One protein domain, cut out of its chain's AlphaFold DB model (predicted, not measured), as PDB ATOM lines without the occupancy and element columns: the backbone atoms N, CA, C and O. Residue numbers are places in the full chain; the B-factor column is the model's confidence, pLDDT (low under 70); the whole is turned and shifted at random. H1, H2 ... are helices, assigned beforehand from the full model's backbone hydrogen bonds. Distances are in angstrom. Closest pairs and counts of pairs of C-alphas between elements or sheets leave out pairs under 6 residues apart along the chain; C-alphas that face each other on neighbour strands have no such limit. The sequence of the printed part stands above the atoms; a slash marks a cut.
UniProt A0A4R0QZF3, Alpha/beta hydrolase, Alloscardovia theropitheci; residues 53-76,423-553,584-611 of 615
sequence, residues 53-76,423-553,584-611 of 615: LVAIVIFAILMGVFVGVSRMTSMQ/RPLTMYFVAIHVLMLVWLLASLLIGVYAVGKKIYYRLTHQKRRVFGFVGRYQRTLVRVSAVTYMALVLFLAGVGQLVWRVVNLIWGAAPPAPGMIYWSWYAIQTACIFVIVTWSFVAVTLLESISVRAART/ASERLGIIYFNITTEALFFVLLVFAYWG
ATOM      1  N   LEU A  53     -68.463  34.702   5.828       93.69
ATOM      2  CA  LEU A  53     -68.669  35.384   4.550       93.69
ATOM      3  C   LEU A  53     -68.047  36.787   4.553       93.69
ATOM      4  O   LEU A  53     -67.318  37.139   3.631       93.69
ATOM      5  N   VAL A  54     -68.288  37.578   5.606       93.12
ATOM      6  CA  VAL A  54     -67.698  38.922   5.718       93.12
ATOM      7  C   VAL A  54     -66.177  38.842   5.872       93.12
ATOM      8  O   VAL A  54     -65.475  39.644   5.262       93.12
ATOM      9  N   ALA A  55     -65.645  37.864   6.616       93.75
ATOM     10  CA  ALA A  55     -64.200  37.653   6.718       93.75
ATOM     11  C   ALA A  55     -63.576  37.343   5.349       93.75
ATOM     12  O   ALA A  55     -62.533  37.898   5.035       93.75
ATOM     13  N   ILE A  56     -64.224  36.516   4.521       96.06
ATOM     14  CA  ILE A  56     -63.763  36.204   3.158       96.06
ATOM     15  C   ILE A  56     -63.752  37.461   2.282       96.06
ATOM     16  O   ILE A  56     -62.782  37.690   1.565       96.06
ATOM     17  N   VAL A  57     -64.789  38.300   2.360       96.25
ATOM     18  CA  VAL A  57     -64.843  39.560   1.599       96.25
ATOM     19  C   VAL A  57     -63.730  40.516   2.035       96.25
ATOM     20  O   VAL A  57     -63.023  41.051   1.187       96.25
ATOM     21  N   ILE A  58     -63.528  40.702   3.344       95.62
ATOM     22  CA  ILE A  58     -62.453  41.563   3.866       95.62
ATOM     23  C   ILE A  58     -61.080  41.007   3.480       95.62
ATOM     24  O   ILE A  58     -60.219  41.772   3.051       95.62
ATOM     25  N   PHE A  59     -60.893  39.690   3.574       96.12
ATOM     26  CA  PHE A  59     -59.674  39.018   3.138       96.12
ATOM     27  C   PHE A  59     -59.395  39.300   1.662       96.12
ATOM     28  O   PHE A  59     -58.294  39.725   1.335       96.12
ATOM     29  N   ALA A  60     -60.389  39.130   0.786       96.56
ATOM     30  CA  ALA A  60     -60.237  39.369  -0.647       96.56
ATOM     31  C   ALA A  60     -59.883  40.831  -0.960       96.56
ATOM     32  O   ALA A  60     -59.034  41.078  -1.811       96.56
ATOM     33  N   ILE A  61     -60.478  41.793  -0.244       96.69
ATOM     34  CA  ILE A  61     -60.157  43.220  -0.389       96.69
ATOM     35  C   ILE A  61     -58.716  43.497   0.048       96.69
ATOM     36  O   ILE A  61     -57.949  44.072  -0.719       96.69
ATOM     37  N   LEU A  62     -58.331  43.074   1.258       95.19
ATOM     38  CA  LEU A  62     -56.977  43.287   1.780       95.19
ATOM     39  C   LEU A  62     -55.930  42.621   0.884       95.19
ATOM     40  O   LEU A  62     -54.929  43.237   0.531       95.19
ATOM     41  N   MET A  63     -56.190  41.382   0.475       96.31
ATOM     42  CA  MET A  63     -55.324  40.646  -0.433       96.31
ATOM     43  C   MET A  63     -55.210  41.353  -1.787       96.31
ATOM     44  O   MET A  63     -54.104  41.534  -2.283       96.31
ATOM     45  N   GLY A  64     -56.329  41.815  -2.353       96.88
ATOM     46  CA  GLY A  64     -56.353  42.574  -3.602       96.88
ATOM     47  C   GLY A  64     -55.535  43.863  -3.532       96.88
ATOM     48  O   GLY A  64     -54.817  44.168  -4.480       96.88
ATOM     49  N   VAL A  65     -55.566  44.577  -2.400       96.19
ATOM     50  CA  VAL A  65     -54.723  45.761  -2.171       96.19
ATOM     51  C   VAL A  65     -53.239  45.391  -2.210       96.19
ATOM     52  O   VAL A  65     -52.485  45.996  -2.969       96.19
ATOM     53  N   PHE A  66     -52.804  44.387  -1.443       97.31
ATOM     54  CA  PHE A  66     -51.383  44.024  -1.382       97.31
ATOM     55  C   PHE A  66     -50.860  43.394  -2.682       97.31
ATOM     56  O   PHE A  66     -49.744  43.696  -3.111       97.31
ATOM     57  N   VAL A  67     -51.671  42.571  -3.350       96.56
ATOM     58  CA  VAL A  67     -51.366  42.043  -4.691       96.56
ATOM     59  C   VAL A  67     -51.279  43.188  -5.701       96.56
ATOM     60  O   VAL A  67     -50.335  43.235  -6.488       96.56
ATOM     61  N   GLY A  68     -52.225  44.132  -5.654       95.56
ATOM     62  CA  GLY A  68     -52.247  45.315  -6.510       95.56
ATOM     63  C   GLY A  68     -50.983  46.153  -6.353       95.56
ATOM     64  O   GLY A  68     -50.301  46.403  -7.342       95.56
ATOM     65  N   VAL A  69     -50.607  46.488  -5.113       95.12
ATOM     66  CA  VAL A  69     -49.347  47.192  -4.816       95.12
ATOM     67  C   VAL A  69     -48.154  46.413  -5.367       95.12
ATOM     68  O   VAL A  69     -47.343  46.994  -6.075       95.12
ATOM     69  N   SER A  70     -48.081  45.100  -5.124       94.25
ATOM     70  CA  SER A  70     -46.954  44.276  -5.585       94.25
ATOM     71  C   SER A  70     -46.802  44.245  -7.105       94.25
ATOM     72  O   SER A  70     -45.682  44.237  -7.615       94.25
ATOM     73  N   ARG A  71     -47.923  44.224  -7.835       92.50
ATOM     74  CA  ARG A  71     -47.947  44.286  -9.301       92.50
ATOM     75  C   ARG A  71     -47.592  45.685  -9.807       92.50
ATOM     76  O   ARG A  71     -46.801  45.799 -10.734       92.50
ATOM     77  N   MET A  72     -48.116  46.739  -9.181       91.50
ATOM     78  CA  MET A  72     -47.826  48.129  -9.558       91.50
ATOM     79  C   MET A  72     -46.368  48.530  -9.310       91.50
ATOM     80  O   MET A  72     -45.843  49.376 -10.024       91.50
ATOM     81  N   THR A  73     -45.712  47.933  -8.313       91.00
ATOM     82  CA  THR A  73     -44.287  48.157  -8.018       91.00
ATOM     83  C   THR A  73     -43.375  47.127  -8.674       91.00
ATOM     84  O   THR A  73     -42.170  47.132  -8.419       91.00
ATOM     85  N   SER A  74     -43.923  46.197  -9.463       86.62
ATOM     86  CA  SER A  74     -43.102  45.285 -10.252       86.62
ATOM     87  C   SER A  74     -42.481  46.040 -11.417       86.62
ATOM     88  O   SER A  74     -43.148  46.813 -12.100       86.62
ATOM     89  N   MET A  75     -41.191  45.816 -11.618       81.81
ATOM     90  CA  MET A  75     -40.491  46.237 -12.820       81.81
ATOM     91  C   MET A  75     -40.304  44.992 -13.677       81.81
ATOM     92  O   MET A  75     -40.323  43.874 -13.159       81.81
ATOM     93  N   GLN A  76     -40.231  45.166 -14.990       74.31
ATOM     94  CA  GLN A  76     -39.846  44.079 -15.877       74.31
ATOM     95  C   GLN A  76     -38.341  44.152 -16.088       74.31
ATOM     96  O   GLN A  76     -37.774  45.233 -16.234       74.31
ATOM     97  N   ARG A 423     -38.524  58.060 -10.464       94.25
ATOM     98  CA  ARG A 423     -38.792  58.988  -9.353       94.25
ATOM     99  C   ARG A 423     -40.096  58.720  -8.590       94.25
ATOM    100  O   ARG A 423     -40.035  58.674  -7.362       94.25
ATOM    101  N   PRO A 424     -41.262  58.486  -9.233       94.19
ATOM    102  CA  PRO A 424     -42.503  58.238  -8.494       94.19
ATOM    103  C   PRO A 424     -42.432  56.982  -7.617       94.19
ATOM    104  O   PRO A 424     -42.829  57.020  -6.451       94.19
ATOM    105  N   LEU A 425     -41.869  55.888  -8.145       92.75
ATOM    106  CA  LEU A 425     -41.675  54.648  -7.388       92.75
ATOM    107  C   LEU A 425     -40.660  54.830  -6.258       92.75
ATOM    108  O   LEU A 425     -40.858  54.290  -5.175       92.75
ATOM    109  N   THR A 426     -39.631  55.648  -6.476       94.94
ATOM    110  CA  THR A 426     -38.629  55.985  -5.455       94.94
ATOM    111  C   THR A 426     -39.240  56.791  -4.310       94.94
ATOM    112  O   THR A 426     -39.026  56.474  -3.141       94.94
ATOM    113  N   MET A 427     -40.058  57.802  -4.606       95.69
ATOM    114  CA  MET A 427     -40.754  58.570  -3.565       95.69
ATOM    115  C   MET A 427     -41.768  57.703  -2.817       95.69
ATOM    116  O   MET A 427     -41.874  57.799  -1.594       95.69
ATOM    117  N   TYR A 428     -42.474  56.815  -3.526       95.25
ATOM    118  CA  TYR A 428     -43.362  55.838  -2.903       95.25
ATOM    119  C   TYR A 428     -42.595  54.897  -1.967       95.25
ATOM    120  O   TYR A 428     -42.998  54.733  -0.816       95.25
ATOM    121  N   PHE A 429     -41.460  54.353  -2.417       94.88
ATOM    122  CA  PHE A 429     -40.547  53.542  -1.613       94.88
ATOM    123  C   PHE A 429     -40.141  54.249  -0.317       94.88
ATOM    124  O   PHE A 429     -40.299  53.682   0.766       94.88
ATOM    125  N   VAL A 430     -39.664  55.492  -0.411       96.50
ATOM    126  CA  VAL A 430     -39.242  56.259   0.766       96.50
ATOM    127  C   VAL A 430     -40.418  56.508   1.701       96.50
ATOM    128  O   VAL A 430     -40.312  56.236   2.896       96.50
ATOM    129  N   ALA A 431     -41.560  56.952   1.173       97.06
ATOM    130  CA  ALA A 431     -42.739  57.244   1.979       97.06
ATOM    131  C   ALA A 431     -43.205  56.021   2.783       97.06
ATOM    132  O   ALA A 431     -43.393  56.127   3.996       97.06
ATOM    133  N   ILE A 432     -43.349  54.849   2.153       96.88
ATOM    134  CA  ILE A 432     -43.832  53.650   2.859       96.88
ATOM    135  C   ILE A 432     -42.832  53.145   3.908       96.88
ATOM    136  O   ILE A 432     -43.262  52.713   4.976       96.88
ATOM    137  N   HIS A 433     -41.521  53.230   3.651       97.00
ATOM    138  CA  HIS A 433     -40.503  52.777   4.605       97.00
ATOM    139  C   HIS A 433     -40.387  53.743   5.786       97.00
ATOM    140  O   HIS A 433     -40.352  53.296   6.933       97.00
ATOM    141  N   VAL A 434     -40.406  55.058   5.542       98.00
ATOM    142  CA  VAL A 434     -40.414  56.069   6.611       98.00
ATOM    143  C   VAL A 434     -41.669  55.925   7.470       98.00
ATOM    144  O   VAL A 434     -41.563  55.870   8.694       98.00
ATOM    145  N   LEU A 435     -42.850  55.788   6.857       98.00
ATOM    146  CA  LEU A 435     -44.097  55.578   7.595       98.00
ATOM    147  C   LEU A 435     -44.058  54.278   8.409       98.00
ATOM    148  O   LEU A 435     -44.417  54.298   9.585       98.00
ATOM    149  N   MET A 436     -43.560  53.176   7.837       98.12
ATOM    150  CA  MET A 436     -43.355  51.923   8.569       98.12
ATOM    151  C   MET A 436     -42.486  52.144   9.814       98.12
ATOM    152  O   MET A 436     -42.882  51.752  10.910       98.12
ATOM    153  N   LEU A 437     -41.331  52.798   9.670       98.06
ATOM    154  CA  LEU A 437     -40.406  53.046  10.779       98.06
ATOM    155  C   LEU A 437     -41.020  53.947  11.857       98.06
ATOM    156  O   LEU A 437     -40.913  53.634  13.044       98.06
ATOM    157  N   VAL A 438     -41.710  55.021  11.464       98.31
ATOM    158  CA  VAL A 438     -42.395  55.935  12.391       98.31
ATOM    159  C   VAL A 438     -43.461  55.195  13.200       98.31
ATOM    160  O   VAL A 438     -43.507  55.328  14.425       98.31
ATOM    161  N   TRP A 439     -44.291  54.376  12.551       98.12
ATOM    162  CA  TRP A 439     -45.341  53.630  13.243       98.12
ATOM    163  C   TRP A 439     -44.791  52.500  14.120       98.12
ATOM    164  O   TRP A 439     -45.283  52.303  15.235       98.12
ATOM    165  N   LEU A 440     -43.741  51.797  13.677       97.56
ATOM    166  CA  LEU A 440     -43.034  50.811  14.500       97.56
ATOM    167  C   LEU A 440     -42.435  51.464  15.750       97.56
ATOM    168  O   LEU A 440     -42.618  50.947  16.855       97.56
ATOM    169  N   LEU A 441     -41.788  52.624  15.601       97.81
ATOM    170  CA  LEU A 441     -41.219  53.380  16.714       97.81
ATOM    171  C   LEU A 441     -42.308  53.861  17.681       97.81
ATOM    172  O   LEU A 441     -42.191  53.654  18.886       97.81
ATOM    173  N   ALA A 442     -43.400  54.438  17.176       97.75
ATOM    174  CA  ALA A 442     -44.525  54.864  18.008       97.75
ATOM    175  C   ALA A 442     -45.138  53.686  18.788       97.75
ATOM    176  O   ALA A 442     -45.391  53.793  19.992       97.75
ATOM    177  N   SER A 443     -45.322  52.535  18.128       96.50
ATOM    178  CA  SER A 443     -45.797  51.309  18.775       96.50
ATOM    179  C   SER A 443     -44.821  50.837  19.858       96.50
ATOM    180  O   SER A 443     -45.253  50.472  20.953       96.50
ATOM    181  N   LEU A 444     -43.512  50.868  19.588       96.19
ATOM    182  CA  LEU A 444     -42.475  50.484  20.547       96.19
ATOM    183  C   LEU A 444     -42.484  51.398  21.778       96.19
ATOM    184  O   LEU A 444     -42.545  50.897  22.899       96.19
ATOM    185  N   LEU A 445     -42.490  52.721  21.589       97.56
ATOM    186  CA  LEU A 445     -42.468  53.699  22.683       97.56
ATOM    187  C   LEU A 445     -43.683  53.554  23.608       97.56
ATOM    188  O   LEU A 445     -43.541  53.534  24.833       97.56
ATOM    189  N   ILE A 446     -44.882  53.379  23.043       96.06
ATOM    190  CA  ILE A 446     -46.099  53.162  23.839       96.06
ATOM    191  C   ILE A 446     -46.056  51.799  24.537       96.06
ATOM    192  O   ILE A 446     -46.491  51.687  25.686       96.06
ATOM    193  N   GLY A 447     -45.512  50.774  23.877       93.81
ATOM    194  CA  GLY A 447     -45.287  49.455  24.462       93.81
ATOM    195  C   GLY A 447     -44.357  49.510  25.677       93.81
ATOM    196  O   GLY A 447     -44.722  49.020  26.746       93.81
ATOM    197  N   VAL A 448     -43.201  50.167  25.548       95.75
ATOM    198  CA  VAL A 448     -42.226  50.376  26.635       95.75
ATOM    199  C   VAL A 448     -42.859  51.155  27.786       95.75
ATOM    200  O   VAL A 448     -42.808  50.715  28.937       95.75
ATOM    201  N   TYR A 449     -43.548  52.258  27.484       96.19
ATOM    202  CA  TYR A 449     -44.283  53.032  28.484       96.19
ATOM    203  C   TYR A 449     -45.328  52.182  29.225       96.19
ATOM    204  O   TYR A 449     -45.459  52.254  30.450       96.19
ATOM    205  N   ALA A 450     -46.062  51.337  28.503       93.44
ATOM    206  CA  ALA A 450     -47.061  50.453  29.084       93.44
ATOM    207  C   ALA A 450     -46.448  49.357  29.967       93.44
ATOM    208  O   ALA A 450     -47.028  49.022  31.004       93.44
ATOM    209  N   VAL A 451     -45.280  48.820  29.597       93.50
ATOM    210  CA  VAL A 451     -44.506  47.902  30.446       93.50
ATOM    211  C   VAL A 451     -44.078  48.610  31.731       93.50
ATOM    212  O   VAL A 451     -44.346  48.085  32.812       93.50
ATOM    213  N   GLY A 452     -43.539  49.830  31.639       93.88
ATOM    214  CA  GLY A 452     -43.192  50.653  32.804       93.88
ATOM    215  C   GLY A 452     -44.391  50.907  33.722       93.88
ATOM    216  O   GLY A 452     -44.329  50.639  34.922       93.88
ATOM    217  N   LYS A 453     -45.543  51.301  33.160       93.31
ATOM    218  CA  LYS A 453     -46.800  51.450  33.916       93.31
ATOM    219  C   LYS A 453     -47.262  50.149  34.567       93.31
ATOM    220  O   LYS A 453     -47.755  50.168  35.692       93.31
ATOM    221  N   LYS A 454     -47.120  49.015  33.878       92.06
ATOM    222  CA  LYS A 454     -47.484  47.699  34.417       92.06
ATOM    223  C   LYS A 454     -46.600  47.326  35.604       92.06
ATOM    224  O   LYS A 454     -47.119  46.798  36.585       92.06
ATOM    225  N   ILE A 455     -45.298  47.595  35.516       92.75
ATOM    226  CA  ILE A 455     -44.346  47.391  36.614       92.75
ATOM    227  C   ILE A 455     -44.714  48.309  37.782       92.75
ATOM    228  O   ILE A 455     -44.910  47.820  38.890       92.75
ATOM    229  N   TYR A 456     -44.939  49.599  37.528       93.75
ATOM    230  CA  TYR A 456     -45.356  50.567  38.545       93.75
ATOM    231  C   TYR A 456     -46.645  50.150  39.270       93.75
ATOM    232  O   TYR A 456     -46.681  50.147  40.498       93.75
ATOM    233  N   TYR A 457     -47.695  49.734  38.550       93.50
ATOM    234  CA  TYR A 457     -48.938  49.255  39.173       93.50
ATOM    235  C   TYR A 457     -48.741  47.982  39.996       93.50
ATOM    236  O   TYR A 457     -49.411  47.816  41.013       93.50
ATOM    237  N   ARG A 458     -47.825  47.093  39.590       91.44
ATOM    238  CA  ARG A 458     -47.469  45.912  40.387       91.44
ATOM    239  C   ARG A 458     -46.743  46.300  41.672       91.44
ATOM    240  O   ARG A 458     -47.138  45.828  42.727       91.44
ATOM    241  N   LEU A 459     -45.747  47.181  41.589       93.31
ATOM    242  CA  LEU A 459     -44.983  47.648  42.751       93.31
ATOM    243  C   LEU A 459     -45.872  48.414  43.745       93.31
ATOM    244  O   LEU A 459     -45.793  48.209  44.950       93.31
ATOM    245  N   THR A 460     -46.792  49.234  43.237       92.81
ATOM    246  CA  THR A 460     -47.730  50.031  44.048       92.81
ATOM    247  C   THR A 460     -49.038  49.307  44.387       92.81
ATOM    248  O   THR A 460     -49.963  49.932  44.901       92.81
ATOM    249  N   HIS A 461     -49.148  48.003  44.096       90.06
ATOM    250  CA  HIS A 461     -50.323  47.167  44.388       90.06
ATOM    251  C   HIS A 461     -51.660  47.716  43.833       90.06
ATOM    252  O   HIS A 461     -52.749  47.398  44.320       90.06
ATOM    253  N   GLN A 462     -51.608  48.515  42.764       86.19
ATOM    254  CA  GLN A 462     -52.793  49.073  42.121       86.19
ATOM    255  C   GLN A 462     -53.474  48.020  41.237       86.19
ATOM    256  O   GLN A 462     -52.896  47.520  40.272       86.19
ATOM    257  N   LYS A 463     -54.764  47.746  41.475       82.94
ATOM    258  CA  LYS A 463     -55.595  46.859  40.630       82.94
ATOM    259  C   LYS A 463     -56.056  47.535  39.322       82.94
ATOM    260  O   LYS A 463     -57.210  47.399  38.917       82.94
ATOM    261  N   ARG A 464     -55.173  48.291  38.659       85.62
ATOM    262  CA  ARG A 464     -55.459  49.006  37.402       85.62
ATOM    263  C   ARG A 464     -54.950  48.230  36.191       85.62
ATOM    264  O   ARG A 464     -53.876  47.633  36.209       85.62
ATOM    265  N   ARG A 465     -55.726  48.247  35.105       85.94
ATOM    266  CA  ARG A 465     -55.309  47.692  33.809       85.94
ATOM    267  C   ARG A 465     -54.616  48.792  33.010       85.94
ATOM    268  O   ARG A 465     -55.067  49.926  33.022       85.94
ATOM    269  N   VAL A 466     -53.527  48.459  32.317       87.38
ATOM    270  CA  VAL A 466     -52.793  49.441  31.494       87.38
ATOM    271  C   VAL A 466     -53.519  49.712  30.176       87.38
ATOM    272  O   VAL A 466     -53.808  50.858  29.854       87.38
ATOM    273  N   PHE A 467     -53.849  48.652  29.433       89.00
ATOM    274  CA  PHE A 467     -54.556  48.762  28.153       89.00
ATOM    275  C   PHE A 467     -56.044  48.419  28.244       89.00
ATOM    276  O   PHE A 467     -56.839  48.939  27.477       89.00
ATOM    277  N   GLY A 468     -56.451  47.541  29.165       88.25
ATOM    278  CA  GLY A 468     -57.873  47.245  29.368       88.25
ATOM    279  C   GLY A 468     -58.589  46.601  28.171       88.25
ATOM    280  O   GLY A 468     -59.799  46.770  28.041       88.25
ATOM    281  N   PHE A 469     -57.875  45.890  27.293       89.19
ATOM    282  CA  PHE A 469     -58.454  45.212  26.127       89.19
ATOM    283  C   PHE A 469     -59.631  44.296  26.483       89.19
ATOM    284  O   PHE A 469     -59.608  43.588  27.494       89.19
ATOM    285  N   VAL A 470     -60.646  44.292  25.621       83.25
ATOM    286  CA  VAL A 470     -61.865  43.490  25.779       83.25
ATOM    287  C   VAL A 470     -61.766  42.204  24.951       83.25
ATOM    288  O   VAL A 470     -61.157  42.172  23.884       83.25
ATOM    289  N   GLY A 471     -62.360  41.113  25.437       81.19
ATOM    290  CA  GLY A 471     -62.478  39.865  24.681       81.19
ATOM    291  C   GLY A 471     -61.131  39.292  24.220       81.19
ATOM    292  O   GLY A 471     -60.235  39.040  25.026       81.19
ATOM    293  N   ARG A 472     -61.006  39.037  22.911       82.75
ATOM    294  CA  ARG A 472     -59.827  38.391  22.306       82.75
ATOM    295  C   ARG A 472     -58.815  39.378  21.708       82.75
ATOM    296  O   ARG A 472     -57.727  38.932  21.352       82.75
ATOM    297  N   TYR A 473     -59.109  40.684  21.661       86.38
ATOM    298  CA  TYR A 473     -58.284  41.680  20.956       86.38
ATOM    299  C   TYR A 473     -56.826  41.693  21.415       86.38
ATOM    300  O   TYR A 473     -55.937  41.711  20.573       86.38
ATOM    301  N   GLN A 474     -56.556  41.582  22.721       86.88
ATOM    302  CA  GLN A 474     -55.178  41.524  23.218       86.88
ATOM    303  C   GLN A 474     -54.415  40.310  22.683       86.88
ATOM    304  O   GLN A 474     -53.290  40.447  22.214       86.88
ATOM    305  N   ARG A 475     -55.010  39.112  22.763       86.25
ATOM    306  CA  ARG A 475     -54.344  37.879  22.314       86.25
ATOM    307  C   ARG A 475     -54.141  37.898  20.805       86.25
ATOM    308  O   ARG A 475     -53.094  37.468  20.339       86.25
ATOM    309  N   THR A 476     -55.125  38.400  20.062       87.75
ATOM    310  CA  THR A 476     -55.030  38.512  18.609       87.75
ATOM    311  C   THR A 476     -53.973  39.531  18.201       87.75
ATOM    312  O   THR A 476     -53.099  39.180  17.417       87.75
ATOM    313  N   LEU A 477     -53.974  40.736  18.784       90.44
ATOM    314  CA  LEU A 477     -52.970  41.763  18.495       90.44
ATOM    315  C   LEU A 477     -51.557  41.251  18.795       90.44
ATOM    316  O   LEU A 477     -50.683  41.390  17.951       90.44
ATOM    317  N   VAL A 478     -51.342  40.590  19.941       89.88
ATOM    318  CA  VAL A 478     -50.036  40.002  20.295       89.88
ATOM    319  C   VAL A 478     -49.598  38.945  19.282       89.88
ATOM    320  O   VAL A 478     -48.465  38.998  18.818       89.88
ATOM    321  N   ARG A 479     -50.475  38.000  18.916       90.19
ATOM    322  CA  ARG A 479     -50.136  36.931  17.959       90.19
ATOM    323  C   ARG A 479     -49.803  37.483  16.584       90.19
ATOM    324  O   ARG A 479     -48.802  37.092  16.003       90.19
ATOM    325  N   VAL A 480     -50.634  38.389  16.081       92.12
ATOM    326  CA  VAL A 480     -50.432  38.974  14.758       92.12
ATOM    327  C   VAL A 480     -49.177  39.836  14.740       92.12
ATOM    328  O   VAL A 480     -48.371  39.678  13.836       92.12
ATOM    329  N   SER A 481     -48.957  40.651  15.776       93.19
ATOM    330  CA  SER A 481     -47.716  41.422  15.904       93.19
ATOM    331  C   SER A 481     -46.497  40.503  15.915       93.19
ATOM    332  O   SER A 481     -45.553  40.736  15.174       93.19
ATOM    333  N   ALA A 482     -46.531  39.422  16.703       93.00
ATOM    334  CA  ALA A 482     -45.432  38.465  16.777       93.00
ATOM    335  C   ALA A 482     -45.141  37.808  15.420       93.00
ATOM    336  O   ALA A 482     -43.985  37.765  15.013       93.00
ATOM    337  N   VAL A 483     -46.168  37.341  14.699       94.62
ATOM    338  CA  VAL A 483     -45.992  36.720  13.376       94.62
ATOM    339  C   VAL A 483     -45.456  37.726  12.359       94.62
ATOM    340  O   VAL A 483     -44.507  37.412  11.648       94.62
ATOM    341  N   THR A 484     -46.007  38.940  12.306       95.31
ATOM    342  CA  THR A 484     -45.549  39.982  11.376       95.31
ATOM    343  C   THR A 484     -44.123  40.437  11.681       95.31
ATOM    344  O   THR A 484     -43.323  40.559  10.761       95.31
ATOM    345  N   TYR A 485     -43.765  40.647  12.952       95.50
ATOM    346  CA  TYR A 485     -42.396  41.015  13.324       95.50
ATOM    347  C   TYR A 485     -41.412  39.876  13.077       95.50
ATOM    348  O   TYR A 485     -40.312  40.128  12.604       95.50
ATOM    349  N   MET A 486     -41.801  38.624  13.328       96.19
ATOM    350  CA  MET A 486     -40.968  37.467  13.000       96.19
ATOM    351  C   MET A 486     -40.760  37.343  11.486       96.19
ATOM    352  O   MET A 486     -39.646  37.078  11.051       96.19
ATOM    353  N   ALA A 487     -41.796  37.602  10.682       96.81
ATOM    354  CA  ALA A 487     -41.680  37.672   9.229       96.81
ATOM    355  C   ALA A 487     -40.766  38.827   8.784       96.81
ATOM    356  O   ALA A 487     -39.960  38.638   7.882       96.81
ATOM    357  N   LEU A 488     -40.839  39.994   9.436       96.88
ATOM    358  CA  LEU A 488     -39.961  41.137   9.153       96.88
ATOM    359  C   LEU A 488     -38.505  40.831   9.506       96.88
ATOM    360  O   LEU A 488     -37.618  41.103   8.709       96.88
ATOM    361  N   VAL A 489     -38.251  40.216  10.659       96.88
ATOM    362  CA  VAL A 489     -36.902  39.779  11.044       96.88
ATOM    363  C   VAL A 489     -36.383  38.724  10.073       96.88
ATOM    364  O   VAL A 489     -35.244  38.826   9.632       96.88
ATOM    365  N   LEU A 490     -37.210  37.747   9.691       96.62
ATOM    366  CA  LEU A 490     -36.835  36.723   8.716       96.62
ATOM    367  C   LEU A 490     -36.533  37.334   7.339       96.62
ATOM    368  O   LEU A 490     -35.574  36.931   6.690       96.62
ATOM    369  N   PHE A 491     -37.313  38.328   6.919       94.88
ATOM    370  CA  PHE A 491     -37.081  39.088   5.696       94.88
ATOM    371  C   PHE A 491     -35.743  39.829   5.737       94.88
ATOM    372  O   PHE A 491     -34.920  39.668   4.840       94.88
ATOM    373  N   LEU A 492     -35.491  40.589   6.808       94.62
ATOM    374  CA  LEU A 492     -34.234  41.314   7.000       94.62
ATOM    375  C   LEU A 492     -33.036  40.360   7.097       94.62
ATOM    376  O   LEU A 492     -31.979  40.665   6.556       94.62
ATOM    377  N   ALA A 493     -33.200  39.192   7.721       94.75
ATOM    378  CA  ALA A 493     -32.176  38.152   7.770       94.75
ATOM    379  C   ALA A 493     -31.900  37.546   6.385       94.75
ATOM    380  O   ALA A 493     -30.741  37.328   6.037       94.75
ATOM    381  N   GLY A 494     -32.938  37.318   5.574       92.25
ATOM    382  CA  GLY A 494     -32.799  36.876   4.185       92.25
ATOM    383  C   GLY A 494     -32.044  37.894   3.328       92.25
ATOM    384  O   GLY A 494     -31.082  37.531   2.653       92.25
ATOM    385  N   VAL A 495     -32.409  39.177   3.423       90.50
ATOM    386  CA  VAL A 495     -31.700  40.278   2.744       90.50
ATOM    387  C   VAL A 495     -30.259  40.404   3.242       90.50
ATOM    388  O   VAL A 495     -29.340  40.481   2.433       90.50
ATOM    389  N   GLY A 496     -30.033  40.360   4.556       90.38
ATOM    390  CA  GLY A 496     -28.691  40.401   5.138       90.38
ATOM    391  C   GLY A 496     -27.816  39.237   4.669       90.38
ATOM    392  O   GLY A 496     -26.646  39.434   4.347       90.38
ATOM    393  N   GLN A 497     -28.387  38.037   4.541       90.12
ATOM    394  CA  GLN A 497     -27.672  36.888   3.990       90.12
ATOM    395  C   GLN A 497     -27.351  37.064   2.499       90.12
ATOM    396  O   GLN A 497     -26.281  36.635   2.071       90.12
ATOM    397  N   LEU A 498     -28.233  37.684   1.708       88.38
ATOM    398  CA  LEU A 498     -27.943  38.011   0.306       88.38
ATOM    399  C   LEU A 498     -26.773  38.992   0.195       88.38
ATOM    400  O   LEU A 498     -25.847  38.728  -0.565       88.38
ATOM    401  N   VAL A 499     -26.776  40.064   0.993       87.12
ATOM    402  CA  VAL A 499     -25.672  41.038   1.038       87.12
ATOM    403  C   VAL A 499     -24.361  40.351   1.426       87.12
ATOM    404  O   VAL A 499     -23.355  40.514   0.745       87.12
ATOM    405  N   TRP A 500     -24.377  39.512   2.464       86.00
ATOM    406  CA  TRP A 500     -23.199  38.748   2.880       86.00
ATOM    407  C   TRP A 500     -22.681  37.801   1.783       86.00
ATOM    408  O   TRP A 500     -21.476  37.698   1.573       86.00
ATOM    409  N   ARG A 501     -23.577  37.137   1.038       84.50
ATOM    410  CA  ARG A 501     -23.185  36.279  -0.093       84.50
ATOM    411  C   ARG A 501     -22.585  37.077  -1.242       84.50
ATOM    412  O   ARG A 501     -21.619  36.606  -1.824       84.50
ATOM    413  N   VAL A 502     -23.139  38.252  -1.548       83.75
ATOM    414  CA  VAL A 502     -22.563  39.172  -2.540       83.75
ATOM    415  C   VAL A 502     -21.126  39.507  -2.167       83.75
ATOM    416  O   VAL A 502     -20.237  39.269  -2.974       83.75
ATOM    417  N   VAL A 503     -20.884  39.937  -0.929       80.69
ATOM    418  CA  VAL A 503     -19.533  40.264  -0.445       80.69
ATOM    419  C   VAL A 503     -18.578  39.069  -0.545       80.69
ATOM    420  O   VAL A 503     -17.483  39.199  -1.082       80.69
ATOM    421  N   ASN A 504     -18.990  37.881  -0.103       78.75
ATOM    422  CA  ASN A 504     -18.113  36.708  -0.155       78.75
ATOM    423  C   ASN A 504     -17.797  36.246  -1.583       78.75
ATOM    424  O   ASN A 504     -16.670  35.837  -1.855       78.75
ATOM    425  N   LEU A 505     -18.777  36.279  -2.495       79.19
ATOM    426  CA  LEU A 505     -18.544  35.911  -3.894       79.19
ATOM    427  C   LEU A 505     -17.633  36.924  -4.593       79.19
ATOM    428  O   LEU A 505     -16.782  36.515  -5.376       79.19
ATOM    429  N   ILE A 506     -17.772  38.214  -4.270       73.69
ATOM    430  CA  ILE A 506     -16.860  39.275  -4.723       73.69
ATOM    431  C   ILE A 506     -15.415  38.946  -4.342       73.69
ATOM    432  O   ILE A 506     -14.519  39.057  -5.175       73.69
ATOM    433  N   TRP A 507     -15.191  38.471  -3.117       71.75
ATOM    434  CA  TRP A 507     -13.865  38.062  -2.653       71.75
ATOM    435  C   TRP A 507     -13.377  36.722  -3.220       71.75
ATOM    436  O   TRP A 507     -12.241  36.337  -2.964       71.75
ATOM    437  N   GLY A 508     -14.179  36.025  -4.030       65.75
ATOM    438  CA  GLY A 508     -13.787  34.775  -4.687       65.75
ATOM    439  C   GLY A 508     -14.146  33.502  -3.915       65.75
ATOM    440  O   GLY A 508     -13.651  32.424  -4.253       65.75
ATOM    441  N   ALA A 509     -15.010  33.582  -2.896       70.75
ATOM    442  CA  ALA A 509     -15.498  32.399  -2.190       70.75
ATOM    443  C   ALA A 509     -16.428  31.544  -3.070       70.75
ATOM    444  O   ALA A 509     -17.193  32.049  -3.895       70.75
ATOM    445  N   ALA A 510     -16.422  30.228  -2.845       70.25
ATOM    446  CA  ALA A 510     -17.337  29.315  -3.524       70.25
ATOM    447  C   ALA A 510     -18.801  29.564  -3.100       70.25
ATOM    448  O   ALA A 510     -19.069  29.820  -1.920       70.25
ATOM    449  N   PRO A 511     -19.773  29.448  -4.026       69.56
ATOM    450  CA  PRO A 511     -21.171  29.705  -3.713       69.56
ATOM    451  C   PRO A 511     -21.735  28.658  -2.735       69.56
ATOM    452  O   PRO A 511     -21.717  27.462  -3.032       69.56
ATOM    453  N   PRO A 512     -22.268  29.073  -1.569       75.00
ATOM    454  CA  PRO A 512     -22.873  28.150  -0.617       75.00
ATOM    455  C   PRO A 512     -24.271  27.719  -1.074       75.00
ATOM    456  O   PRO A 512     -24.962  28.443  -1.796       75.00
ATOM    457  N   ALA A 513     -24.746  26.581  -0.558       81.19
ATOM    458  CA  ALA A 513     -26.107  26.111  -0.810       81.19
ATOM    459  C   ALA A 513     -27.161  27.203  -0.489       81.19
ATOM    460  O   ALA A 513     -26.992  27.951   0.485       81.19
ATOM    461  N   PRO A 514     -28.265  27.315  -1.254       78.19
ATOM    462  CA  PRO A 514     -29.223  28.419  -1.133       78.19
ATOM    463  C   PRO A 514     -29.787  28.613   0.282       78.19
ATOM    464  O   PRO A 514     -29.866  29.731   0.777       78.19
ATOM    465  N   GLY A 515     -30.115  27.538   1.001       87.81
ATOM    466  CA  GLY A 515     -30.569  27.629   2.393       87.81
ATOM    467  C   GLY A 515     -31.710  28.643   2.587       87.81
ATOM    468  O   GLY A 515     -32.734  28.583   1.906       87.81
ATOM    469  N   MET A 516     -31.533  29.585   3.519       90.38
ATOM    470  CA  MET A 516     -32.558  30.562   3.912       90.38
ATOM    471  C   MET A 516     -32.931  31.569   2.819       90.38
ATOM    472  O   MET A 516     -34.105  31.932   2.752       90.38
ATOM    473  N   ILE A 517     -32.036  31.949   1.901       90.81
ATOM    474  CA  ILE A 517     -32.392  32.862   0.792       90.81
ATOM    475  C   ILE A 517     -33.349  32.232  -0.236       90.81
ATOM    476  O   ILE A 517     -33.902  32.936  -1.076       90.81
ATOM    477  N   TYR A 518     -33.586  30.918  -0.168       91.94
ATOM    478  CA  TYR A 518     -34.575  30.244  -1.007       91.94
ATOM    479  C   TYR A 518     -35.926  30.076  -0.297       91.94
ATOM    480  O   TYR A 518     -36.952  30.547  -0.792       91.94
ATOM    481  N   TRP A 519     -35.943  29.422   0.873       94.00
ATOM    482  CA  TRP A 519     -37.198  29.044   1.543       94.00
ATOM    483  C   TRP A 519     -37.855  30.191   2.321       94.00
ATOM    484  O   TRP A 519     -39.078  30.184   2.482       94.00
ATOM    485  N   SER A 520     -37.078  31.177   2.802       94.94
ATOM    486  CA  SER A 520     -37.617  32.267   3.635       94.94
ATOM    487  C   SER A 520     -38.687  33.066   2.909       94.94
ATOM    488  O   SER A 520     -39.672  33.449   3.533       94.94
ATOM    489  N   TRP A 521     -38.545  33.242   1.594       95.00
ATOM    490  CA  TRP A 521     -39.529  33.929   0.767       95.00
ATOM    491  C   TRP A 521     -40.919  33.300   0.917       95.00
ATOM    492  O   TRP A 521     -41.845  33.953   1.393       95.00
ATOM    493  N   TYR A 522     -41.050  32.000   0.638       95.19
ATOM    494  CA  TYR A 522     -42.319  31.274   0.761       95.19
ATOM    495  C   TYR A 522     -42.853  31.241   2.199       95.19
ATOM    496  O   TYR A 522     -44.066  31.323   2.421       95.19
ATOM    497  N   ALA A 523     -41.965  31.156   3.195       95.69
ATOM    498  CA  ALA A 523     -42.361  31.224   4.600       95.69
ATOM    499  C   ALA A 523     -42.972  32.592   4.953       95.69
ATOM    500  O   ALA A 523     -44.013  32.649   5.611       95.69
ATOM    501  N   ILE A 524     -42.378  33.687   4.469       96.19
ATOM    502  CA  ILE A 524     -42.894  35.047   4.661       96.19
ATOM    503  C   ILE A 524     -44.218  35.223   3.911       96.19
ATOM    504  O   ILE A 524     -45.175  35.736   4.489       96.19
ATOM    505  N   GLN A 525     -44.322  34.736   2.672       95.81
ATOM    506  CA  GLN A 525     -45.567  34.743   1.896       95.81
ATOM    507  C   GLN A 525     -46.711  34.033   2.631       95.81
ATOM    508  O   GLN A 525     -47.826  34.553   2.727       95.81
ATOM    509  N   THR A 526     -46.415  32.870   3.213       95.31
ATOM    510  CA  THR A 526     -47.355  32.086   4.019       95.31
ATOM    511  C   THR A 526     -47.753  32.833   5.295       95.31
ATOM    512  O   THR A 526     -48.938  32.926   5.625       95.31
ATOM    513  N   ALA A 527     -46.784  33.432   5.995       94.81
ATOM    514  CA  ALA A 527     -47.043  34.259   7.170       94.81
ATOM    515  C   ALA A 527     -47.943  35.461   6.834       94.81
ATOM    516  O   ALA A 527     -48.879  35.745   7.583       94.81
ATOM    517  N   CYS A 528     -47.727  36.115   5.688       95.75
ATOM    518  CA  CYS A 528     -48.559  37.221   5.216       95.75
ATOM    519  C   CYS A 528     -50.019  36.794   5.015       95.75
ATOM    520  O   CYS A 528     -50.920  37.481   5.499       95.75
ATOM    521  N   ILE A 529     -50.269  35.630   4.399       94.94
ATOM    522  CA  ILE A 529     -51.631  35.088   4.246       94.94
ATOM    523  C   ILE A 529     -52.288  34.903   5.620       94.94
ATOM    524  O   ILE A 529     -53.402  35.382   5.841       94.94
ATOM    525  N   PHE A 530     -51.603  34.264   6.574       93.50
ATOM    526  CA  PHE A 530     -52.148  34.051   7.920       93.50
ATOM    527  C   PHE A 530     -52.422  35.358   8.673       93.50
ATOM    528  O   PHE A 530     -53.429  35.467   9.386       93.50
ATOM    529  N   VAL A 531     -51.557  36.360   8.507       94.38
ATOM    530  CA  VAL A 531     -51.754  37.698   9.070       94.38
ATOM    531  C   VAL A 531     -53.019  38.335   8.492       94.38
ATOM    532  O   VAL A 531     -53.876  38.755   9.271       94.38
ATOM    533  N   ILE A 532     -53.204  38.326   7.167       95.06
ATOM    534  CA  ILE A 532     -54.385  38.916   6.510       95.06
ATOM    535  C   ILE A 532     -55.670  38.178   6.895       95.06
ATOM    536  O   ILE A 532     -56.689  38.812   7.191       95.06
ATOM    537  N   VAL A 533     -55.641  36.843   6.962       94.25
ATOM    538  CA  VAL A 533     -56.777  36.051   7.461       94.25
ATOM    539  C   VAL A 533     -57.139  36.499   8.875       94.25
ATOM    540  O   VAL A 533     -58.300  36.795   9.164       94.25
ATOM    541  N   THR A 534     -56.147  36.625   9.758       91.81
ATOM    542  CA  THR A 534     -56.385  37.042  11.144       91.81
ATOM    543  C   THR A 534     -56.937  38.467  11.222       91.81
ATOM    544  O   THR A 534     -57.877  38.716  11.978       91.81
ATOM    545  N   TRP A 535     -56.415  39.388  10.412       91.19
ATOM    546  CA  TRP A 535     -56.920  40.758  10.285       91.19
ATOM    547  C   TRP A 535     -58.376  40.806   9.845       91.19
ATOM    548  O   TRP A 535     -59.171  41.555  10.412       91.19
ATOM    549  N   SER A 536     -58.748  39.949   8.901       93.06
ATOM    550  CA  SER A 536     -60.119  39.854   8.407       93.06
ATOM    551  C   SER A 536     -61.085  39.469   9.529       93.06
ATOM    552  O   SER A 536     -62.133  40.089   9.694       93.06
ATOM    553  N   PHE A 537     -60.697  38.526  10.395       90.44
ATOM    554  CA  PHE A 537     -61.485  38.171  11.581       90.44
ATOM    555  C   PHE A 537     -61.505  39.264  12.660       90.44
ATOM    556  O   PHE A 537     -62.525  39.439  13.335       90.44
ATOM    557  N   VAL A 538     -60.416  40.022  12.833       88.56
ATOM    558  CA  VAL A 538     -60.392  41.189  13.733       88.56
ATOM    559  C   VAL A 538     -61.365  42.260  13.247       88.56
ATOM    560  O   VAL A 538     -62.173  42.745  14.040       88.56
ATOM    561  N   ALA A 539     -61.348  42.571  11.951       89.69
ATOM    562  CA  ALA A 539     -62.250  43.536  11.337       89.69
ATOM    563  C   ALA A 539     -63.717  43.090  11.441       89.69
ATOM    564  O   ALA A 539     -64.565  43.887  11.839       89.69
ATOM    565  N   VAL A 540     -64.018  41.804  11.203       90.62
ATOM    566  CA  VAL A 540     -65.359  41.238  11.449       90.62
ATOM    567  C   VAL A 540     -65.789  41.435  12.900       90.62
ATOM    568  O   VAL A 540     -66.901  41.895  13.145       90.62
ATOM    569  N   THR A 541     -64.914  41.140  13.866       86.44
ATOM    570  CA  THR A 541     -65.232  41.293  15.297       86.44
ATOM    571  C   THR A 541     -65.519  42.758  15.647       86.44
ATOM    572  O   THR A 541     -66.432  43.047  16.428       86.44
ATOM    573  N   LEU A 542     -64.780  43.695  15.046       86.75
ATOM    574  CA  LEU A 542     -64.976  45.130  15.234       86.75
ATOM    575  C   LEU A 542     -66.304  45.605  14.626       86.75
ATOM    576  O   LEU A 542     -67.087  46.261  15.316       86.75
ATOM    577  N   LEU A 543     -66.588  45.232  13.374       88.12
ATOM    578  CA  LEU A 543     -67.836  45.559  12.675       88.12
ATOM    579  C   LEU A 543     -69.057  44.985  13.398       88.12
ATOM    580  O   LEU A 543     -70.046  45.691  13.600       88.12
ATOM    581  N   GLU A 544     -68.967  43.736  13.852       87.94
ATOM    582  CA  GLU A 544     -69.999  43.105  14.666       87.94
ATOM    583  C   GLU A 544     -70.227  43.901  15.957       87.94
ATOM    584  O   GLU A 544     -71.360  44.286  16.252       87.94
ATOM    585  N   SER A 545     -69.160  44.235  16.688       84.69
ATOM    586  CA  SER A 545     -69.250  44.997  17.941       84.69
ATOM    587  C   SER A 545     -69.884  46.382  17.741       84.69
ATOM    588  O   SER A 545     -70.690  46.829  18.565       84.69
ATOM    589  N   ILE A 546     -69.562  47.058  16.632       85.19
ATOM    590  CA  ILE A 546     -70.179  48.331  16.236       85.19
ATOM    591  C   ILE A 546     -71.664  48.126  15.916       85.19
ATOM    592  O   ILE A 546     -72.498  48.894  16.400       85.19
ATOM    593  N   SER A 547     -72.013  47.078  15.164       84.94
ATOM    594  CA  SER A 547     -73.400  46.779  14.783       84.94
ATOM    595  C   SER A 547     -74.289  46.483  15.998       84.94
ATOM    596  O   SER A 547     -75.357  47.083  16.140       84.94
ATOM    597  N   VAL A 548     -73.802  45.676  16.950       83.94
ATOM    598  CA  VAL A 548     -74.485  45.369  18.217       83.94
ATOM    599  C   VAL A 548     -74.691  46.644  19.030       83.94
ATOM    600  O   VAL A 548     -75.777  46.894  19.562       83.94
ATOM    601  N   ARG A 549     -73.664  47.497  19.121       82.56
ATOM    602  CA  ARG A 549     -73.762  48.772  19.841       82.56
ATOM    603  C   ARG A 549     -74.765  49.719  19.186       82.56
ATOM    604  O   ARG A 549     -75.549  50.350  19.899       82.56
ATOM    605  N   ALA A 550     -74.764  49.816  17.860       81.00
ATOM    606  CA  ALA A 550     -75.712  50.633  17.112       81.00
ATOM    607  C   ALA A 550     -77.155  50.145  17.326       81.00
ATOM    608  O   ALA A 550     -78.032  50.957  17.625       81.00
ATOM    609  N   ALA A 551     -77.388  48.830  17.278       79.44
ATOM    610  CA  ALA A 551     -78.689  48.219  17.551       79.44
ATOM    611  C   ALA A 551     -79.176  48.507  18.983       79.44
ATOM    612  O   ALA A 551     -80.296  48.983  19.174       79.44
ATOM    613  N   ARG A 552     -78.313  48.327  19.994       78.00
ATOM    614  CA  ARG A 552     -78.636  48.640  21.402       78.00
ATOM    615  C   ARG A 552     -78.914  50.125  21.629       78.00
ATOM    616  O   ARG A 552     -79.781  50.473  22.424       78.00
ATOM    617  N   THR A 553     -78.209  51.008  20.925       76.31
ATOM    618  CA  THR A 553     -78.426  52.462  21.018       76.31
ATOM    619  C   THR A 553     -79.755  52.867  20.377       76.31
ATOM    620  O   THR A 553     -80.487  53.670  20.954       76.31
ATOM    621  N   ALA A 584     -61.164  48.506  24.067       88.56
ATOM    622  CA  ALA A 584     -60.427  48.614  25.317       88.56
ATOM    623  C   ALA A 584     -61.161  49.536  26.300       88.56
ATOM    624  O   ALA A 584     -61.817  50.493  25.885       88.56
ATOM    625  N   SER A 585     -61.051  49.253  27.600       87.38
ATOM    626  CA  SER A 585     -61.578  50.111  28.668       87.38
ATOM    627  C   SER A 585     -60.726  51.359  28.901       87.38
ATOM    628  O   SER A 585     -61.250  52.357  29.385       87.38
ATOM    629  N   GLU A 586     -59.440  51.315  28.539       89.62
ATOM    630  CA  GLU A 586     -58.497  52.421  28.707       89.62
ATOM    631  C   GLU A 586     -58.213  53.115  27.372       89.62
ATOM    632  O   GLU A 586     -58.003  52.455  26.351       89.62
ATOM    633  N   ARG A 587     -58.106  54.452  27.386       89.56
ATOM    634  CA  ARG A 587     -57.726  55.243  26.195       89.56
ATOM    635  C   ARG A 587     -56.388  54.789  25.612       89.56
ATOM    636  O   ARG A 587     -56.258  54.675  24.399       89.56
ATOM    637  N   LEU A 588     -55.430  54.469  26.482       91.19
ATOM    638  CA  LEU A 588     -54.112  53.984  26.080       91.19
ATOM    639  C   LEU A 588     -54.196  52.669  25.290       91.19
ATOM    640  O   LEU A 588     -53.421  52.475  24.364       91.19
ATOM    641  N   GLY A 589     -55.149  51.785  25.611       91.81
ATOM    642  CA  GLY A 589     -55.365  50.545  24.859       91.81
ATOM    643  C   GLY A 589     -55.943  50.778  23.467       91.81
ATOM    644  O   GLY A 589     -55.551  50.093  22.529       91.81
ATOM    645  N   ILE A 590     -56.829  51.769  23.313       91.81
ATOM    646  CA  ILE A 590     -57.367  52.172  22.002       91.81
ATOM    647  C   ILE A 590     -56.247  52.754  21.133       91.81
ATOM    648  O   ILE A 590     -56.089  52.346  19.987       91.81
ATOM    649  N   ILE A 591     -55.454  53.667  21.701       94.31
ATOM    650  CA  ILE A 591     -54.317  54.291  21.015       94.31
ATOM    651  C   ILE A 591     -53.302  53.223  20.597       94.31
ATOM    652  O   ILE A 591     -52.962  53.144  19.423       94.31
ATOM    653  N   TYR A 592     -52.872  52.365  21.529       94.88
ATOM    654  CA  TYR A 592     -51.897  51.313  21.239       94.88
ATOM    655  C   TYR A 592     -52.388  50.362  20.148       94.88
ATOM    656  O   TYR A 592     -51.639  50.060  19.233       94.88
ATOM    657  N   PHE A 593     -53.654  49.935  20.197       94.00
ATOM    658  CA  PHE A 593     -54.207  49.070  19.159       94.00
ATOM    659  C   PHE A 593     -54.145  49.712  17.778       94.00
ATOM    660  O   PHE A 593     -53.628  49.079  16.871       94.00
ATOM    661  N   ASN A 594     -54.617  50.953  17.624       93.56
ATOM    662  CA  ASN A 594     -54.599  51.620  16.322       93.56
ATOM    663  C   ASN A 594     -53.164  51.814  15.820       93.56
ATOM    664  O   ASN A 594     -52.872  51.463  14.688       93.56
ATOM    665  N   ILE A 595     -52.257  52.288  16.679       96.50
ATOM    666  CA  ILE A 595     -50.853  52.522  16.318       96.50
ATOM    667  C   ILE A 595     -50.153  51.224  15.918       96.50
ATOM    668  O   ILE A 595     -49.474  51.183  14.896       96.50
ATOM    669  N   THR A 596     -50.333  50.149  16.688       95.44
ATOM    670  CA  THR A 596     -49.775  48.843  16.334       95.44
ATOM    671  C   THR A 596     -50.422  48.302  15.062       95.44
ATOM    672  O   THR A 596     -49.716  47.775  14.215       95.44
ATOM    673  N   THR A 597     -51.737  48.439  14.876       93.81
ATOM    674  CA  THR A 597     -52.404  48.024  13.635       93.81
ATOM    675  C   THR A 597     -51.833  48.767  12.429       93.81
ATOM    676  O   THR A 597     -51.420  48.102  11.488       93.81
ATOM    677  N   GLU A 598     -51.708  50.094  12.469       95.75
ATOM    678  CA  GLU A 598     -51.080  50.864  11.386       95.75
ATOM    679  C   GLU A 598     -49.633  50.415  11.139       95.75
ATOM    680  O   GLU A 598     -49.262  50.134  10.003       95.75
ATOM    681  N   ALA A 599     -48.827  50.228  12.192       97.06
ATOM    682  CA  ALA A 599     -47.451  49.743  12.053       97.06
ATOM    683  C   ALA A 599     -47.379  48.419  11.281       97.06
ATOM    684  O   ALA A 599     -46.600  48.268  10.342       97.06
ATOM    685  N   LEU A 600     -48.234  47.466  11.646       96.62
ATOM    686  CA  LEU A 600     -48.326  46.172  10.985       96.62
ATOM    687  C   LEU A 600     -48.851  46.287   9.542       96.62
ATOM    688  O   LEU A 600     -48.374  45.553   8.679       96.62
ATOM    689  N   PHE A 601     -49.780  47.209   9.257       96.31
ATOM    690  CA  PHE A 601     -50.234  47.493   7.890       96.31
ATOM    691  C   PHE A 601     -49.077  47.976   7.013       96.31
ATOM    692  O   PHE A 601     -48.880  47.456   5.917       96.31
ATOM    693  N   PHE A 602     -48.276  48.922   7.512       97.75
ATOM    694  CA  PHE A 602     -47.123  49.443   6.782       97.75
ATOM    695  C   PHE A 602     -46.026  48.391   6.578       97.75
ATOM    696  O   PHE A 602     -45.412  48.378   5.515       97.75
ATOM    697  N   VAL A 603     -45.832  47.452   7.514       98.00
ATOM    698  CA  VAL A 603     -44.951  46.291   7.280       98.00
ATOM    699  C   VAL A 603     -45.457  45.448   6.103       98.00
ATOM    700  O   VAL A 603     -44.676  45.086   5.226       98.00
ATOM    701  N   LEU A 604     -46.765  45.171   6.032       97.69
ATOM    702  CA  LEU A 604     -47.347  44.434   4.903       97.69
ATOM    703  C   LEU A 604     -47.280  45.229   3.589       97.69
ATOM    704  O   LEU A 604     -47.065  44.632   2.539       97.69
ATOM    705  N   LEU A 605     -47.417  46.559   3.625       97.25
ATOM    706  CA  LEU A 605     -47.221  47.411   2.446       97.25
ATOM    707  C   LEU A 605     -45.774  47.397   1.957       97.25
ATOM    708  O   LEU A 605     -45.554  47.356   0.752       97.25
ATOM    709  N   VAL A 606     -44.795  47.397   2.864       96.88
ATOM    710  CA  VAL A 606     -43.381  47.236   2.507       96.88
ATOM    711  C   VAL A 606     -43.150  45.864   1.875       96.88
ATOM    712  O   VAL A 606     -42.546  45.775   0.809       96.88
ATOM    713  N   PHE A 607     -43.703  44.795   2.451       96.62
ATOM    714  CA  PHE A 607     -43.665  43.471   1.825       96.62
ATOM    715  C   PHE A 607     -44.313  43.453   0.439       96.62
ATOM    716  O   PHE A 607     -43.762  42.861  -0.490       96.62
ATOM    717  N   ALA A 608     -45.443  44.138   0.275       95.75
ATOM    718  CA  ALA A 608     -46.088  44.293  -1.017       95.75
ATOM    719  C   ALA A 608     -45.222  45.066  -2.007       95.75
ATOM    720  O   ALA A 608     -45.027  44.596  -3.120       95.75
ATOM    721  N   TYR A 609     -44.615  46.180  -1.603       94.62
ATOM    722  CA  TYR A 609     -43.689  46.918  -2.457       94.62
ATOM    723  C   TYR A 609     -42.581  46.017  -3.005       94.62
ATOM    724  O   TYR A 609     -42.308  46.040  -4.205       94.62
ATOM    725  N   TRP A 610     -42.006  45.176  -2.142       93.31
ATOM    726  CA  TRP A 610     -40.955  44.225  -2.497       93.31
ATOM    727  C   TRP A 610     -41.447  42.999  -3.282       93.31
ATOM    728  O   TRP A 610     -40.630  42.220  -3.765       93.31
ATOM    729  N   GLY A 611     -42.756  42.838  -3.475       93.31
ATOM    730  CA  GLY A 611     -43.332  41.795  -4.321       93.31
ATOM    731  C   GLY A 611     -43.725  40.508  -3.597       93.31
ATOM    732  O   GLY A 611     -44.034  39.525  -4.266       93.31
TER     733      GLY A 611
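AT A GLANCE: This is residues 53 to 76, 423 to 553 and 584 to 611 of the 615 residues of the protein "Alpha/beta hydrolase" of Alloscardovia theropitheci (UniProt A0A4R0QZF3). Helix H5 runs between H2 and a long hairpin of H3 and H4, and H1 slants from H4 to H5. Residues 544 to 553 of H4 stick out. The printed part has 183 residues and five named helices, H1 to H5 in order; it is all helix and loose, with radius of gyration of the C-alphas 19.9 A and spans of 67 by 44 by 32 A.

IN THESE COORDINATES: Find C-alpha 53 at (-68.669, 35.384, 4.550), where H1, residues 53 to 72, begins. H2 holds residues 423 to 459, H3 473 to 506, H4 516 to 553, 53.6 A long, and H5 587 to 609.

HOW THE PARTS SIT: Look at the hub, H5: it touches H2, closest C-alphas Ala 599 and Trp 439, 4.6 A. H3, H4 and H5 form an up-and-down bundle, each running against the one before. Every O i to N i+4 pair is within hydrogen-bond range but in H4, 32 of 34.

THE WHOLE: Cuts at 77 to 422 and 554 to 583 leave C-alpha gaps of 16.3 A and 18.9 A. Residues 508 and 511 are under pLDDT 70.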